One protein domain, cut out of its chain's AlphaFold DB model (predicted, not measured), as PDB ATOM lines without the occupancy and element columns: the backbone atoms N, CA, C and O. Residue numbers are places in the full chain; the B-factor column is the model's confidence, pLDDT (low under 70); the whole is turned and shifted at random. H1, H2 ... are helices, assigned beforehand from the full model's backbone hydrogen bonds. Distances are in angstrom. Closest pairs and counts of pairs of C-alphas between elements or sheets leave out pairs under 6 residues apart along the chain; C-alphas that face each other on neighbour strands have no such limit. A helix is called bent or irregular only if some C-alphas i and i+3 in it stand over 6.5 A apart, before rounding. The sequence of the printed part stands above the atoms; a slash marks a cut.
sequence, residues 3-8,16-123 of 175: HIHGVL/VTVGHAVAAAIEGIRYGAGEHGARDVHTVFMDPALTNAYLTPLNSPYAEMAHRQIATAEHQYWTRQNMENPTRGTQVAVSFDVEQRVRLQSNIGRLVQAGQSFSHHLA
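This is residues 3 to 8 and 16 to 123 of the 175 residues of an uncharacterized protein of Streptomyces sp. CdTB01 (UniProt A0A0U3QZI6). H2 and H5 open as a V from their touching beginnings; H7 crosses them on one side and sticks out with residues 117 to 122, H3 and H4 pack on the other side, H6 bridges the V's open end, and little H1 packs on H2. The printed part has 114 residues with seven named helices, H1 to H7 along the chain, and no named strand: all helix, the packing mostly crossed, at more than shallow tilts. It is compact, with a radius of gyration of the C-alphas of 14.1 A, and spans 46 by 27 by 26 A, an elongated outline.

Start from H7, residues 98 to 122: its residues 104 to 112 touch residues 18 to 25 of H2, residues 18 to 33, closest at C-alphas 21 and 109, 4.0 A, at a steep tilt of 68 degrees, only just short of perpendicular. Its residues 98 to 106 touch H5, residues 63 to 84, closest at C-alphas 71 and 98, 5.4 A. H2 and H5, hubs touching five helices each, are closest at C-alphas 18 and 63, 6.5 A, at a shallow tilt of 34.5 degrees, only just short of steep, the same way. H6, residues 88 to 95, forms a hairpin with H5, C-alphas 82 and 90 being closest at 5.1 A, and touches H2 at Ala 33. H4, residues 48 to 54, forms another with H5, closest at C-alphas 53 and 66, 4.6 A. H3, residues 41 to 46, touches H5, closest at C-alphas 44 and 74, 6.3 A. H1, residues 4 to 8, touches H2, closest at C-alphas 4 and 19, 7.1 A. Every O i to N i+4 pair is within hydrogen-bond range in H1, H2, H3, H5, H6 and H7; irregular H4, with C-alphas 49 and 52 7.2 A apart, has 1 of 3, and 3 of 4 O i to N i+3 pairs.

Find C-alpha 98 at (24.956, 24.183, 41.549); H7 runs 35.4 A to C-alpha 122 at (27.502, 51.831, 19.596). H5 measures 31.7 A and H2 22.0 A.

Glu 84 and Ala 123 have the C-alphas farthest apart, 48.5 A. Residues 9 to 15 are cut out, with 9.4 A between C-alphas 8 and 16. Of the links printed whole, none is long. Mean pLDDT of the printed part is 70.4; residues 3 to 8, 24 to 46, 89 and 108 to 123 are under 70.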
ATOM      1  N   HIS A   3      21.631  46.714  47.324       53.25
ATOM      2  CA  HIS A   3      22.918  46.327  47.926       53.25
ATOM      3  C   HIS A   3      23.965  45.870  46.909       53.25
ATOM      4  O   HIS A   3      25.079  46.360  46.966       53.25
ATOM      5  N   ILE A   4      23.618  45.034  45.922       54.56
ATOM      6  CA  ILE A   4      24.592  44.598  44.904       54.56
ATOM      7  C   ILE A   4      25.098  45.780  44.073       54.56
ATOM      8  O   ILE A   4      26.297  45.930  43.910       54.56
ATOM      9  N   HIS A   5      24.215  46.694  43.656       58.12
ATOM     10  CA  HIS A   5      24.637  47.933  42.998       58.12
ATOM     11  C   HIS A   5      25.470  48.812  43.938       58.12
ATOM     12  O   HIS A   5      26.413  49.440  43.484       58.12
ATOM     13  N   GLY A   6      25.173  48.819  45.242       56.75
ATOM     14  CA  GLY A   6      25.968  49.523  46.251       56.75
ATOM     15  C   GLY A   6      27.374  48.940  46.416       56.75
ATOM     16  O   GLY A   6      28.339  49.687  46.360       56.75
ATOM     17  N   VAL A   7      27.501  47.618  46.545       58.84
ATOM     18  CA  VAL A   7      28.775  46.888  46.660       58.84
ATOM     19  C   VAL A   7      29.585  46.993  45.369       58.84
ATOM     20  O   VAL A   7      30.784  47.244  45.419       58.84
ATOM     21  N   LEU A   8      28.937  46.872  44.209       61.31
ATOM     22  CA  LEU A   8      29.578  47.028  42.902       61.31
ATOM     23  C   LEU A   8      30.037  48.476  42.662       61.31
ATOM     24  O   LEU A   8      31.137  48.678  42.155       61.31
ATOM     25  N   VAL A  16      32.888  44.690  34.080       70.25
ATOM     26  CA  VAL A  16      31.882  43.679  34.439       70.25
ATOM     27  C   VAL A  16      32.470  42.660  35.414       70.25
ATOM     28  O   VAL A  16      33.468  41.994  35.130       70.25
ATOM     29  N   THR A  17      31.805  42.500  36.552       81.44
ATOM     30  CA  THR A  17      32.155  41.508  37.575       81.44
ATOM     31  C   THR A  17      31.177  40.338  37.582       81.44
ATOM     32  O   THR A  17      30.069  40.413  37.044       81.44
ATOM     33  N   VAL A  18      31.563  39.264  38.264       80.38
ATOM     34  CA  VAL A  18      30.701  38.118  38.570       80.38
ATOM     35  C   VAL A  18      29.398  38.576  39.240       80.38
ATOM     36  O   VAL A  18      28.326  38.106  38.874       80.38
ATOM     37  N   GLY A  19      29.442  39.559  40.145       75.06
ATOM     38  CA  GLY A  19      28.242  40.113  40.779       75.06
ATOM     39  C   GLY A  19      27.236  40.719  39.798       75.06
ATOM     40  O   GLY A  19      26.035  40.530  39.981       75.06
ATOM     41  N   HIS A  20      27.695  41.366  38.720       74.38
ATOM     42  CA  HIS A  20      26.804  41.876  37.669       74.38
ATOM     43  C   HIS A  20      26.089  40.736  36.929       74.38
ATOM     44  O   HIS A  20      24.881  40.798  36.694       74.38
ATOM     45  N   ALA A  21      26.830  39.678  36.597       72.44
ATOM     46  CA  ALA A  21      26.305  38.496  35.924       72.44
ATOM     47  C   ALA A  21      25.254  37.765  36.772       72.44
ATOM     48  O   ALA A  21      24.189  37.394  36.277       72.44
ATOM     49  N   VAL A  22      25.532  37.600  38.066       73.81
ATOM     50  CA  VAL A  22      24.624  36.936  39.009       73.81
ATOM     51  C   VAL A  22      23.367  37.775  39.253       73.81
ATOM     52  O   VAL A  22      22.267  37.224  39.270       73.81
ATOM     53  N   ALA A  23      23.492  39.100  39.378       73.38
ATOM     54  CA  ALA A  23      22.341  39.991  39.529       73.38
ATOM     55  C   ALA A  23      21.354  39.853  38.356       73.38
ATOM     56  O   ALA A  23      20.156  39.667  38.571       73.38
ATOM     57  N   ALA A  24      21.870  39.866  37.123       69.12
ATOM     58  CA  ALA A  24      21.068  39.676  35.917       69.12
ATOM     59  C   ALA A  24      20.475  38.257  35.821       69.12
ATOM     60  O   ALA A  24      19.324  38.089  35.416       69.12
ATOM     61  N   ALA A  25      21.224  37.228  36.233       69.44
ATOM     62  CA  ALA A  25      20.733  35.852  36.241       69.44
ATOM     63  C   ALA A  25      19.562  35.653  37.202       69.44
ATOM     64  O   ALA A  25      18.582  34.985  36.869       69.44
ATOM     65  N   ILE A  26      19.630  36.278  38.373       67.00
ATOM     66  CA  ILE A  26      18.564  36.183  39.358       67.00
ATOM     67  C   ILE A  26      17.319  36.955  38.929       67.00
ATOM     68  O   ILE A  26      16.226  36.433  39.119       67.00
ATOM     69  N   GLU A  27      17.440  38.125  38.298       65.69
ATOM     70  CA  GLU A  27      16.292  38.791  37.657       65.69
ATOM     71  C   GLU A  27      15.562  37.837  36.688       65.69
ATOM     72  O   GLU A  27      14.337  37.709  36.746       65.69
ATOM     73  N   GLY A  28      16.313  37.074  35.882       61.44
ATOM     74  CA  GLY A  28      15.762  36.038  35.001       61.44
ATOM     75  C   GLY A  28      15.045  34.908  35.752       61.44
ATOM     76  O   GLY A  28      13.927  34.533  35.394       61.44
ATOM     77  N   ILE A  29      15.638  34.406  36.842       59.69
ATOM     78  CA  ILE A  29      15.015  33.376  37.691       59.69
ATOM     79  C   ILE A  29      13.729  33.904  38.341       59.69
ATOM     80  O   ILE A  29      12.735  33.184  38.380       59.69
ATOM     81  N   ARG A  30      13.707  35.159  38.814       60.78
ATOM     82  CA  ARG A  30      12.506  35.784  39.400       60.78
ATOM     83  C   ARG A  30      11.367  35.860  38.383       60.78
ATOM     84  O   ARG A  30      10.222  35.591  38.739       60.78
ATOM     85  N   TYR A  31      11.681  36.174  37.128       59.66
ATOM     86  CA  TYR A  31      10.696  36.218  36.051       59.66
ATOM     87  C   TYR A  31      10.153  34.819  35.702       59.66
ATOM     88  O   TYR A  31       8.950  34.650  35.527       59.66
ATOM     89  N   GLY A  32      11.019  33.798  35.653       53.69
ATOM     90  CA  GLY A  32      10.631  32.422  35.316       53.69
ATOM     91  C   GLY A  32       9.934  31.646  36.444       53.69
ATOM     92  O   GLY A  32       9.021  30.865  36.184       53.69
ATOM     93  N   ALA A  33      10.334  31.859  37.700       53.56
ATOM     94  CA  ALA A  33       9.782  31.166  38.871       53.56
ATOM     95  C   ALA A  33       8.531  31.852  39.467       53.56
ATOM     96  O   ALA A  33       7.917  31.320  40.398       53.56
ATOM     97  N   GLY A  34       8.142  33.017  38.931       52.84
ATOM     98  CA  GLY A  34       7.034  33.844  39.411       52.84
ATOM     99  C   GLY A  34       7.333  34.583  40.724       52.84
ATOM    100  O   GLY A  34       8.354  34.354  41.374       52.84
ATOM    101  N   GLU A  35       6.403  35.447  41.158       51.62
ATOM    102  CA  GLU A  35       6.546  36.305  42.356       51.62
ATOM    103  C   GLU A  35       6.939  35.549  43.641       51.62
ATOM    104  O   GLU A  35       7.480  36.144  44.572       51.62
ATOM    105  N   HIS A  36       6.656  34.246  43.728       50.84
ATOM    106  CA  HIS A  36       6.855  33.452  44.945       50.84
ATOM    107  C   HIS A  36       8.202  32.717  44.989       50.84
ATOM    108  O   HIS A  36       8.690  32.434  46.079       50.84
ATOM    109  N   GLY A  37       8.853  32.475  43.844       48.91
ATOM    110  CA  GLY A  37      10.220  31.926  43.786       48.91
ATOM    111  C   GLY A  37      11.312  32.976  43.994       48.91
ATOM    112  O   GLY A  37      12.491  32.667  43.925       48.91
ATOM    113  N   ALA A  38      10.914  34.226  44.218       48.56
ATOM    114  CA  ALA A  38      11.756  35.413  44.267       48.56
ATOM    115  C   ALA A  38      11.856  36.037  45.667       48.56
ATOM    116  O   ALA A  38      12.551  37.052  45.826       48.56
ATOM    117  N   ARG A  39      11.123  35.490  46.649       49.84
ATOM    118  CA  ARG A  39      11.122  36.006  48.017       49.84
ATOM    119  C   ARG A  39      12.499  35.771  48.635       49.84
ATOM    120  O   ARG A  39      13.026  34.662  48.676       49.84
ATOM    121  N   ASP A  40      13.103  36.883  49.012       54.84
ATOM    122  CA  ASP A  40      14.286  36.979  49.857       54.84
ATOM    123  C   ASP A  40      15.622  36.454  49.320       54.84
ATOM    124  O   ASP A  40      16.610  36.487  50.036       54.84
ATOM    125  N   VAL A  41      15.758  36.161  48.018       57.12
ATOM    126  CA  VAL A  41      17.093  35.901  47.420       57.12
ATOM    127  C   VAL A  41      18.084  37.065  47.634       57.12
ATOM    128  O   VAL A  41      19.298  36.892  47.573       57.12
ATOM    129  N   HIS A  42      17.560  38.258  47.945       56.66
ATOM    130  CA  HIS A  42      18.328  39.419  48.384       56.66
ATOM    131  C   HIS A  42      19.162  39.179  49.647       56.66
ATOM    132  O   HIS A  42      20.172  39.855  49.808       56.66
ATOM    133  N   THR A  43      18.806  38.218  50.504       59.34
ATOM    134  CA  THR A  43      19.606  37.877  51.685       59.34
ATOM    135  C   THR A  43      20.895  37.157  51.312       59.34
ATOM    136  O   THR A  43      21.913  37.397  51.947       59.34
ATOM    137  N   VAL A  44      20.891  36.329  50.256       59.06
ATOM    138  CA  VAL A  44      22.120  35.692  49.736       59.06
ATOM    139  C   VAL A  44      23.071  36.759  49.197       59.06
ATOM    140  O   VAL A  44      24.270  36.717  49.434       59.06
ATOM    141  N   PHE A  45      22.517  37.786  48.555       61.94
ATOM    142  CA  PHE A  45      23.283  38.919  48.041       61.94
ATOM    143  C   PHE A  45      23.835  39.868  49.103       61.94
ATOM    144  O   PHE A  45      24.698  40.684  48.790       61.94
ATOM    145  N   MET A  46      23.311  39.806  50.325       64.06
ATOM    146  CA  MET A  46      23.784  40.587  51.467       64.06
ATOM    147  C   MET A  46      24.753  39.798  52.346       64.06
ATOM    148  O   MET A  46      25.185  40.322  53.369       64.06
ATOM    149  N   ASP A  47      25.096  38.562  51.971       70.69
ATOM    150  CA  ASP A  47      26.061  37.767  52.718       70.69
ATOM    151  C   ASP A  47      27.476  38.362  52.550       70.69
ATOM    152  O   ASP A  47      28.036  38.319  51.444       70.69
ATOM    153  N   PRO A  48      28.084  38.908  53.623       71.94
ATOM    154  CA  PRO A  48      29.424  39.482  53.554       71.94
ATOM    155  C   PRO A  48      30.491  38.445  53.176       71.94
ATOM    156  O   PRO A  48      31.543  38.813  52.652       71.94
ATOM    157  N   ALA A  49      30.232  37.146  53.377       77.62
ATOM    158  CA  ALA A  49      31.146  36.086  52.959       77.62
ATOM    159  C   ALA A  49      31.264  35.977  51.427       77.62
ATOM    160  O   ALA A  49      32.293  35.527  50.919       77.62
ATOM    161  N   LEU A  50      30.247  36.420  50.679       81.81
ATOM    162  CA  LEU A  50      30.213  36.363  49.215       81.81
ATOM    163  C   LEU A  50      30.672  37.664  48.546       81.81
ATOM    164  O   LEU A  50      30.862  37.687  47.329       81.81
ATOM    165  N   THR A  51      30.907  38.739  49.307       80.19
ATOM    166  CA  THR A  51      31.313  40.048  48.767       80.19
ATOM    167  C   THR A  51      32.542  39.950  47.859       80.19
ATOM    168  O   THR A  51      32.530  40.482  46.749       80.19
ATOM    169  N   ASN A  52      33.570  39.201  48.266       82.00
ATOM    170  CA  ASN A  52      34.781  39.016  47.458       82.00
ATOM    171  C   ASN A  52      34.510  38.246  46.152       82.00
ATOM    172  O   ASN A  52      35.088  38.562  45.109       82.00
ATOM    173  N   ALA A  53      33.592  37.275  46.179       84.44
ATOM    174  CA  ALA A  53      33.177  36.553  44.981       84.44
ATOM    175  C   ALA A  53      32.402  37.475  44.021       84.44
ATOM    176  O   ALA A  53      32.663  37.474  42.819       84.44
ATOM    177  N   TYR A  54      31.515  38.335  44.536       81.62
ATOM    178  CA  TYR A  54      30.766  39.299  43.719       81.62
ATOM    179  C   TYR A  54      31.651  40.362  43.056       81.62
ATOM    180  O   TYR A  54      31.354  40.805  41.941       81.62
ATOM    181  N   LEU A  55      32.743  40.759  43.710       83.62
ATOM    182  CA  LEU A  55      33.702  41.733  43.183       83.62
ATOM    183  C   LEU A  55      34.716  41.127  42.201       83.62
ATOM    184  O   LEU A  55      35.487  41.866  41.595       83.62
ATOM    185  N   THR A  56      34.713  39.805  42.003       83.62
ATOM    186  CA  THR A  56      35.651  39.149  41.084       83.62
ATOM    187  C   THR A  56      35.382  39.595  39.636       83.62
ATOM    188  O   THR A  56      34.250  39.458  39.163       83.62
ATOM    189  N   PRO A  57      36.384  40.115  38.901       83.56
ATOM    190  CA  PRO A  57      36.229  40.466  37.487       83.56
ATOM    191  C   PRO A  57      35.870  39.246  36.629       83.56
ATOM    192  O   PRO A  57      36.425  38.168  36.842       83.56
ATOM    193  N   LEU A  58      34.994  39.394  35.627       79.50
ATOM    194  CA  LEU A  58      34.596  38.265  34.766       79.50
ATOM    195  C   LEU A  58      35.747  37.684  33.930       79.50
ATOM    196  O   LEU A  58      35.711  36.513  33.567       79.50
ATOM    197  N   ASN A  59      36.764  38.488  33.621       79.38
ATOM    198  CA  ASN A  59      37.963  38.057  32.897       79.38
ATOM    199  C   ASN A  59      39.033  37.425  33.806       79.38
ATOM    200  O   ASN A  59      40.088  37.025  33.318       79.38
ATOM    201  N   SER A  60      38.791  37.354  35.116       82.81
ATOM    202  CA  SER A  60      39.706  36.732  36.067       82.81
ATOM    203  C   SER A  60      39.737  35.210  35.881       82.81
ATOM    204  O   SER A  60      38.674  34.605  35.714       82.81
ATOM    205  N   PRO A  61      40.900  34.542  36.022       84.56
ATOM    206  CA  PRO A  61      40.955  33.077  36.079       84.56
ATOM    207  C   PRO A  61      40.156  32.501  37.261       84.56
ATOM    208  O   PRO A  61      39.804  31.325  37.258       84.56
ATOM    209  N   TYR A  62      39.831  33.326  38.262       86.12
ATOM    210  CA  TYR A  62      39.041  32.937  39.430       86.12
ATOM    211  C   TYR A  62      37.524  33.116  39.244       86.12
ATOM    212  O   TYR A  62      36.766  32.784  40.154       86.12
ATOM    213  N   ALA A  63      37.059  33.617  38.091       83.44
ATOM    214  CA  ALA A  63      35.643  33.917  37.864       83.44
ATOM    215  C   ALA A  63      34.743  32.675  37.988       83.44
ATOM    216  O   ALA A  63      33.690  32.737  38.618       83.44
ATOM    217  N   GLU A  64      35.171  31.522  37.465       84.69
ATOM    218  CA  GLU A  64      34.406  30.272  37.585       84.69
ATOM    219  C   GLU A  64      34.284  29.815  39.048       84.69
ATOM    220  O   GLU A  64      33.213  29.398  39.495       84.69
ATOM    221  N   MET A  65      35.365  29.941  39.822       87.44
ATOM    222  CA  MET A  65      35.356  29.616  41.249       87.44
ATOM    223  C   MET A  65      34.419  30.550  42.023       87.44
ATOM    224  O   MET A  65      33.654  30.081  42.866       87.44
ATOM    225  N   ALA A  66      34.428  31.847  41.706       86.88
ATOM    226  CA  ALA A  66      33.521  32.825  42.297       86.88
ATOM    227  C   ALA A  66      32.049  32.508  41.971       86.88
ATOM    228  O   ALA A  66      31.215  32.479  42.878       86.88
ATOM    229  N   HIS A  67      31.735  32.163  40.717       84.88
ATOM    230  CA  HIS A  67      30.406  31.676  40.332       84.88
ATOM    231  C   HIS A  67      29.992  30.442  41.137       84.88
ATOM    232  O   HIS A  67      28.878  30.379  41.652       84.88
ATOM    233  N   ARG A  68      30.892  29.467  41.303       88.50
ATOM    234  CA  ARG A  68      30.607  28.238  42.057       88.50
ATOM    235  C   ARG A  68      30.345  28.507  43.539       88.50
ATOM    236  O   ARG A  68      29.429  27.904  44.101       88.50
ATOM    237  N   GLN A  69      31.100  29.409  44.166       88.50
ATOM    238  CA  GLN A  69      30.876  29.811  45.560       88.50
ATOM    239  C   GLN A  69      29.486  30.430  45.746       88.50
ATOM    240  O   GLN A  69      28.726  29.998  46.613       88.50
ATOM    241  N   ILE A  70      29.122  31.374  44.876       85.69
ATOM    242  CA  ILE A  70      27.823  32.050  44.919       85.69
ATOM    243  C   ILE A  70      26.684  31.059  44.647       85.69
ATOM    244  O   ILE A  70      25.731  30.984  45.419       85.69
ATOM    245  N   ALA A  71      26.796  30.245  43.596       85.56
ATOM    246  CA  ALA A  71      25.799  29.236  43.243       85.56
ATOM    247  C   ALA A  71      25.573  28.200  44.358       85.56
ATOM    248  O   ALA A  71      24.445  27.750  44.564       85.56
ATOM    249  N   THR A  72      26.626  27.841  45.099       87.12
ATOM    250  CA  THR A  72      26.524  26.930  46.250       87.12
ATOM    251  C   THR A  72      25.707  27.559  47.375       87.12
ATOM    252  O   THR A  72      24.780  26.928  47.883       87.12
ATOM    253  N   ALA A  73      26.003  28.812  47.730       85.44
ATOM    254  CA  ALA A  73      25.267  29.539  48.760       85.44
ATOM    255  C   ALA A  73      23.797  29.768  48.366       85.44
ATOM    256  O   ALA A  73      22.893  29.555  49.175       85.44
ATOM    257  N   GLU A  74      23.533  30.114  47.102       81.44
ATOM    258  CA  GLU A  74      22.172  30.220  46.571       81.44
ATOM    259  C   GLU A  74      21.412  28.897  46.676       81.44
ATOM    260  O   GLU A  74      20.274  28.871  47.142       81.44
ATOM    261  N   HIS A  75      22.018  27.786  46.250       84.62
ATOM    262  CA  HIS A  75      21.371  26.479  46.299       84.62
ATOM    263  C   HIS A  75      21.040  26.063  47.741       84.62
ATOM    264  O   HIS A  75      19.940  25.573  48.009       84.62
ATOM    265  N   GLN A  76      21.958  26.299  48.682       85.88
ATOM    266  CA  GLN A  76      21.727  26.058  50.109       85.88
ATOM    267  C   GLN A  76      20.576  26.912  50.649       85.88
ATOM    268  O   GLN A  76      19.696  26.392  51.336       85.88
ATOM    269  N   TYR A  77      20.540  28.201  50.297       83.12
ATOM    270  CA  TYR A  77      19.443  29.093  50.656       83.12
ATOM    271  C   TYR A  77      18.101  28.572  50.135       83.12
ATOM    272  O   TYR A  77      17.156  28.438  50.909       83.12
ATOM    273  N   TRP A  78      18.025  28.214  48.851       79.31
ATOM    274  CA  TRP A  78      16.788  27.725  48.245       79.31
ATOM    275  C   TRP A  78      16.348  26.378  48.801       79.31
ATOM    276  O   TRP A  78      15.154  26.161  48.980       79.31
ATOM    277  N   THR A  79      17.298  25.504  49.131       84.81
ATOM    278  CA  THR A  79      17.010  24.229  49.795       84.81
ATOM    279  C   THR A  79      16.382  24.478  51.160       84.81
ATOM    280  O   THR A  79      15.317  23.934  51.443       84.81
ATOM    281  N   ARG A  80      16.977  25.361  51.972       84.75
ATOM    282  CA  ARG A  80      16.421  25.745  53.274       84.75
ATOM    283  C   ARG A  80      15.032  26.372  53.133       84.75
ATOM    284  O   ARG A  80      14.102  25.926  53.792       84.75
ATOM    285  N   GLN A  81      14.866  27.328  52.221       79.69
ATOM    286  CA  GLN A  81      13.569  27.963  51.963       79.69
ATOM    287  C   GLN A  81      12.506  26.961  51.507       79.69
ATOM    288  O   GLN A  81      11.367  27.039  51.949       79.69
ATOM    289  N   ASN A  82      12.863  25.993  50.661       82.94
ATOM    290  CA  ASN A  82      11.931  24.958  50.226       82.94
ATOM    291  C   ASN A  82      11.537  24.001  51.363       82.94
ATOM    292  O   ASN A  82      10.425  23.484  51.352       82.94
ATOM    293  N   MET A  83      12.431  23.759  52.327       84.81
ATOM    294  CA  MET A  83      12.122  22.962  53.517       84.81
ATOM    295  C   MET A  83      11.215  23.713  54.496       84.81
ATOM    296  O   MET A  83      10.318  23.107  55.074       84.81
ATOM    297  N   GLU A  84      11.442  25.014  54.682       82.62
ATOM    298  CA  GLU A  84      10.681  25.847  55.620       82.62
ATOM    299  C   GLU A  84       9.311  26.249  55.058       82.62
ATOM    300  O   GLU A  84       8.305  26.156  55.754       82.62
ATOM    301  N   ASN A  85       9.264  26.680  53.795       79.12
ATOM    302  CA  ASN A  85       8.073  27.195  53.124       79.12
ATOM    303  C   ASN A  85       8.012  26.698  51.668       79.12
ATOM    304  O   ASN A  85       8.289  27.463  50.734       79.12
ATOM    305  N   PRO A  86       7.651  25.422  51.438       79.81
ATOM    306  CA  PRO A  86       7.582  24.865  50.095       79.81
ATOM    307  C   PRO A  86       6.514  25.579  49.263       79.81
ATOM    308  O   PRO A  86       5.318  25.536  49.550       79.81
ATOM    309  N   THR A  87       6.948  26.196  48.172       76.56
ATOM    310  CA  THR A  87       6.093  26.782  47.142       76.56
ATOM    311  C   THR A  87       6.494  26.239  45.776       76.56
ATOM    312  O   THR A  87       7.582  25.696  45.592       76.56
ATOM    313  N   ARG A  88       5.648  26.450  44.762       70.19
ATOM    314  CA  ARG A  88       6.020  26.138  43.374       70.19
ATOM    315  C   ARG A  88       7.315  26.850  42.957       70.19
ATOM    316  O   ARG A  88       8.125  26.272  42.243       70.19
ATOM    317  N   GLY A  89       7.529  28.075  43.437       68.19
ATOM    318  CA  GLY A  89       8.734  28.851  43.155       68.19
ATOM    319  C   GLY A  89       9.993  28.263  43.795       68.19
ATOM    320  O   GLY A  89      11.012  28.133  43.123       68.19
ATOM    321  N   THR A  90       9.926  27.841  45.062       72.75
ATOM    322  CA  THR A  90      11.074  27.219  45.749       72.75
ATOM    323  C   THR A  90      11.373  25.823  45.210       72.75
ATOM    324  O   THR A  90      12.542  25.476  45.085       72.75
ATOM    325  N   GLN A  91      10.350  25.055  44.819       73.81
ATOM    326  CA  GLN A  91      10.508  23.746  44.170       73.81
ATOM    327  C   GLN A  91      11.234  23.866  42.826       73.81
ATOM    328  O   GLN A  91      12.157  23.104  42.543       73.81
ATOM    329  N   VAL A  92      10.857  24.859  42.017       71.31
ATOM    330  CA  VAL A  92      11.571  25.180  40.778       71.31
ATOM    331  C   VAL A  92      12.997  25.626  41.098       71.31
ATOM    332  O   VAL A  92      13.934  25.124  40.486       71.31
ATOM    333  N   ALA A  93      13.203  26.487  42.097       71.12
ATOM    334  CA  ALA A  93      14.538  26.953  42.463       71.12
ATOM    335  C   ALA A  93      15.476  25.806  42.889       71.12
ATOM    336  O   ALA A  93      16.611  25.756  42.420       71.12
ATOM    337  N   VAL A  94      15.031  24.859  43.720       80.50
ATOM    338  CA  VAL A  94      15.874  23.714  44.134       80.50
ATOM    339  C   VAL A  94      16.103  22.684  43.029       80.50
ATOM    340  O   VAL A  94      17.033  21.896  43.131       80.50
ATOM    341  N   SER A  95      15.295  22.692  41.963       77.62
ATOM    342  CA  SER A  95      15.523  21.809  40.811       77.62
ATOM    343  C   SER A  95      16.779  22.177  40.013       77.62
ATOM    344  O   SER A  95      17.320  21.334  39.300       77.62
ATOM    345  N   PHE A  96      17.264  23.414  40.173       71.69
ATOM    346  CA  PHE A  96      18.527  23.864  39.603       71.69
ATOM    347  C   PHE A  96      19.684  23.562  40.548       71.69
ATOM    348  O   PHE A  96      19.879  24.262  41.550       71.69
ATOM    349  N   ASP A  97      20.475  22.555  40.188       81.69
ATOM    350  CA  ASP A  97      21.712  22.223  40.887       81.69
ATOM    351  C   ASP A  97      22.773  23.340  40.764       81.69
ATOM    352  O   ASP A  97      22.632  24.325  40.028       81.69
ATOM    353  N   VAL A  98      23.863  23.200  41.523       81.69
ATOM    354  CA  VAL A  98      24.956  24.183  41.549       81.69
ATOM    355  C   VAL A  98      25.593  24.367  40.167       81.69
ATOM    356  O   VAL A  98      25.940  25.491  39.809       81.69
ATOM    357  N   GLU A  99      25.733  23.316  39.359       79.56
ATOM    358  CA  GLU A  99      26.382  23.422  38.048       79.56
ATOM    359  C   GLU A  99      25.505  24.146  37.027       79.56
ATOM    360  O   GLU A  99      25.996  24.979  36.263       79.56
ATOM    361  N   GLN A 100      24.201  23.877  37.035       77.31
ATOM    362  CA  GLN A 100      23.219  24.574  36.213       77.31
ATOM    363  C   GLN A 100      23.190  26.065  36.551       77.31
ATOM    364  O   GLN A 100      23.181  26.902  35.646       77.31
ATOM    365  N   ARG A 101      23.278  26.410  37.841       80.56
ATOM    366  CA  ARG A 101      23.401  27.798  38.308       80.56
ATOM    367  C   ARG A 101      24.689  28.453  37.829       80.56
ATOM    368  O   ARG A 101      24.627  29.543  37.268       80.56
ATOM    369  N   VAL A 102      25.838  27.787  37.965       81.12
ATOM    370  CA  VAL A 102      27.126  28.299  37.461       81.12
ATOM    371  C   VAL A 102      27.065  28.551  35.956       81.12
ATOM    372  O   VAL A 102      27.476  29.620  35.500       81.12
ATOM    373  N   ARG A 103      26.519  27.608  35.178       77.25
ATOM    374  CA  ARG A 103      26.352  27.761  33.723       77.25
ATOM    375  C   ARG A 103      25.461  28.946  33.387       77.25
ATOM    376  O   ARG A 103      25.816  29.740  32.520       77.25
ATOM    377  N   LEU A 104      24.337  29.095  34.085       72.38
ATOM    378  CA  LEU A 104      23.414  30.202  33.870       72.38
ATOM    379  C   LEU A 104      24.068  31.552  34.179       72.38
ATOM    380  O   LEU A 104      24.062  32.448  33.337       72.38
ATOM    381  N   GLN A 105      24.673  31.676  35.360       75.50
ATOM    382  CA  GLN A 105      25.366  32.888  35.782       75.50
ATOM    383  C   GLN A 105      26.510  33.236  34.816       75.50
ATOM    384  O   GLN A 105      26.658  34.395  34.439       75.50
ATOM    385  N   SER A 106      27.271  32.245  34.343       74.56
ATOM    386  CA  SER A 106      28.374  32.452  33.393       74.56
ATOM    387  C   SER A 106      27.881  32.875  32.004       74.56
ATOM    388  O   SER A 106      28.448  33.781  31.395       74.56
ATOM    389  N   ASN A 107      26.815  32.250  31.495       70.75
ATOM    390  CA  ASN A 107      26.238  32.581  30.187       70.75
ATOM    391  C   ASN A 107      25.640  33.990  30.179       70.75
ATOM    392  O   ASN A 107      25.866  34.752  29.239       70.75
ATOM    393  N   ILE A 108      24.937  34.363  31.249       68.75
ATOM    394  CA  ILE A 108      24.392  35.712  31.404       68.75
ATOM    395  C   ILE A 108      25.519  36.727  31.607       68.75
ATOM    396  O   ILE A 108      25.477  37.798  31.012       68.75
ATOM    397  N   GLY A 109      26.581  36.378  32.338       59.31
ATOM    398  CA  GLY A 109      27.777  37.215  32.444       59.31
ATOM    399  C   GLY A 109      28.425  37.514  31.095       59.31
ATOM    400  O   GLY A 109      28.720  38.670  30.801       59.31
ATOM    401  N   ARG A 110      28.564  36.500  30.233       64.56
ATOM    402  CA  ARG A 110      29.065  36.672  28.859       64.56
ATOM    403  C   ARG A 110      28.153  37.565  28.018       64.56
ATOM    404  O   ARG A 110      28.659  38.393  27.269       64.56
ATOM    405  N   LEU A 111      26.832  37.441  28.158       59.84
ATOM    406  CA  LEU A 111      25.857  38.297  27.467       59.84
ATOM    407  C   LEU A 111      25.903  39.749  27.959       59.84
ATOM    408  O   LEU A 111      25.879  40.663  27.142       59.84
ATOM    409  N   VAL A 112      26.027  39.980  29.269       59.28
ATOM    410  CA  VAL A 112      26.186  41.327  29.845       59.28
ATOM    411  C   VAL A 112      27.497  41.956  29.376       59.28
ATOM    412  O   VAL A 112      27.515  43.118  28.974       59.28
ATOM    413  N   GLN A 113      28.586  41.184  29.361       56.94
ATOM    414  CA  GLN A 113      29.870  41.633  28.831       56.94
ATOM    415  C   GLN A 113      29.780  41.954  27.336       56.94
ATOM    416  O   GLN A 113      30.232  43.020  26.921       56.94
ATOM    417  N   ALA A 114      29.144  41.097  26.533       55.56
ATOM    418  CA  ALA A 114      28.908  41.346  25.114       55.56
ATOM    419  C   ALA A 114      28.042  42.595  24.895       55.56
ATOM    420  O   ALA A 114      28.403  43.438  24.085       55.56
ATOM    421  N   GLY A 115      26.965  42.773  25.663       53.16
ATOM    422  CA  GLY A 115      26.082  43.938  25.593       53.16
ATOM    423  C   GLY A 115      26.771  45.247  25.983       53.16
ATOM    424  O   GLY A 115      26.572  46.259  25.315       53.16
ATOM    425  N   GLN A 116      27.639  45.244  27.000       56.59
ATOM    426  CA  GLN A 116      28.448  46.419  27.343       56.59
ATOM    427  C   GLN A 116      29.542  46.701  26.308       56.59
ATOM    428  O   GLN A 116      29.770  47.861  25.976       56.59
ATOM    429  N   SER A 117      30.156  45.662  25.734       52.47
ATOM    430  CA  SER A 117      31.100  45.797  24.612       52.47
ATOM    431  C   SER A 117      30.404  46.380  23.376       52.47
ATOM    432  O   SER A 117      30.937  47.261  22.707       52.47
ATOM    433  N   PHE A 118      29.173  45.935  23.111       44.22
ATOM    434  CA  PHE A 118      28.322  46.420  22.028       44.22
ATOM    435  C   PHE A 118      27.854  47.857  22.281       44.22
ATOM    436  O   PHE A 118      27.840  48.662  21.361       44.22
ATOM    437  N   SER A 119      27.558  48.218  23.532       43.25
ATOM    438  CA  SER A 119      27.210  49.589  23.939       43.25
ATOM    439  C   SER A 119      28.402  50.543  23.810       43.25
ATOM    440  O   SER A 119      28.249  51.662  23.326       43.25
ATOM    441  N   HIS A 120      29.606  50.082  24.165       46.12
ATOM    442  CA  HIS A 120      30.852  50.816  23.935       46.12
ATOM    443  C   HIS A 120      31.165  50.981  22.439       46.12
ATOM    444  O   HIS A 120      31.679  52.023  22.039       46.12
ATOM    445  N   HIS A 121      30.822  49.996  21.599       43.12
ATOM    446  CA  HIS A 121      30.937  50.113  20.141       43.12
ATOM    447  C   HIS A 121      29.839  50.984  19.505       43.12
ATOM    448  O   HIS A 121      30.139  51.741  18.586       43.12
ATOM    449  N   LEU A 122      28.606  50.959  20.020       35.91
ATOM    450  CA  LEU A 122      27.502  51.831  19.596       35.91
ATOM    451  C   LEU A 122      27.781  53.305  19.914       35.91
ATOM    452  O   LEU A 122      27.487  54.170  19.090       35.91
ATOM    453  N   ALA A 123      28.415  53.592  21.055       42.12
ATOM    454  CA  ALA A 123      28.888  54.935  21.396       42.12
ATOM    455  C   ALA A 123      29.947  55.476  20.406       42.12
ATOM    456  O   ALA A 123      30.110  56.689  20.299       42.12
TER     457      ALA A 123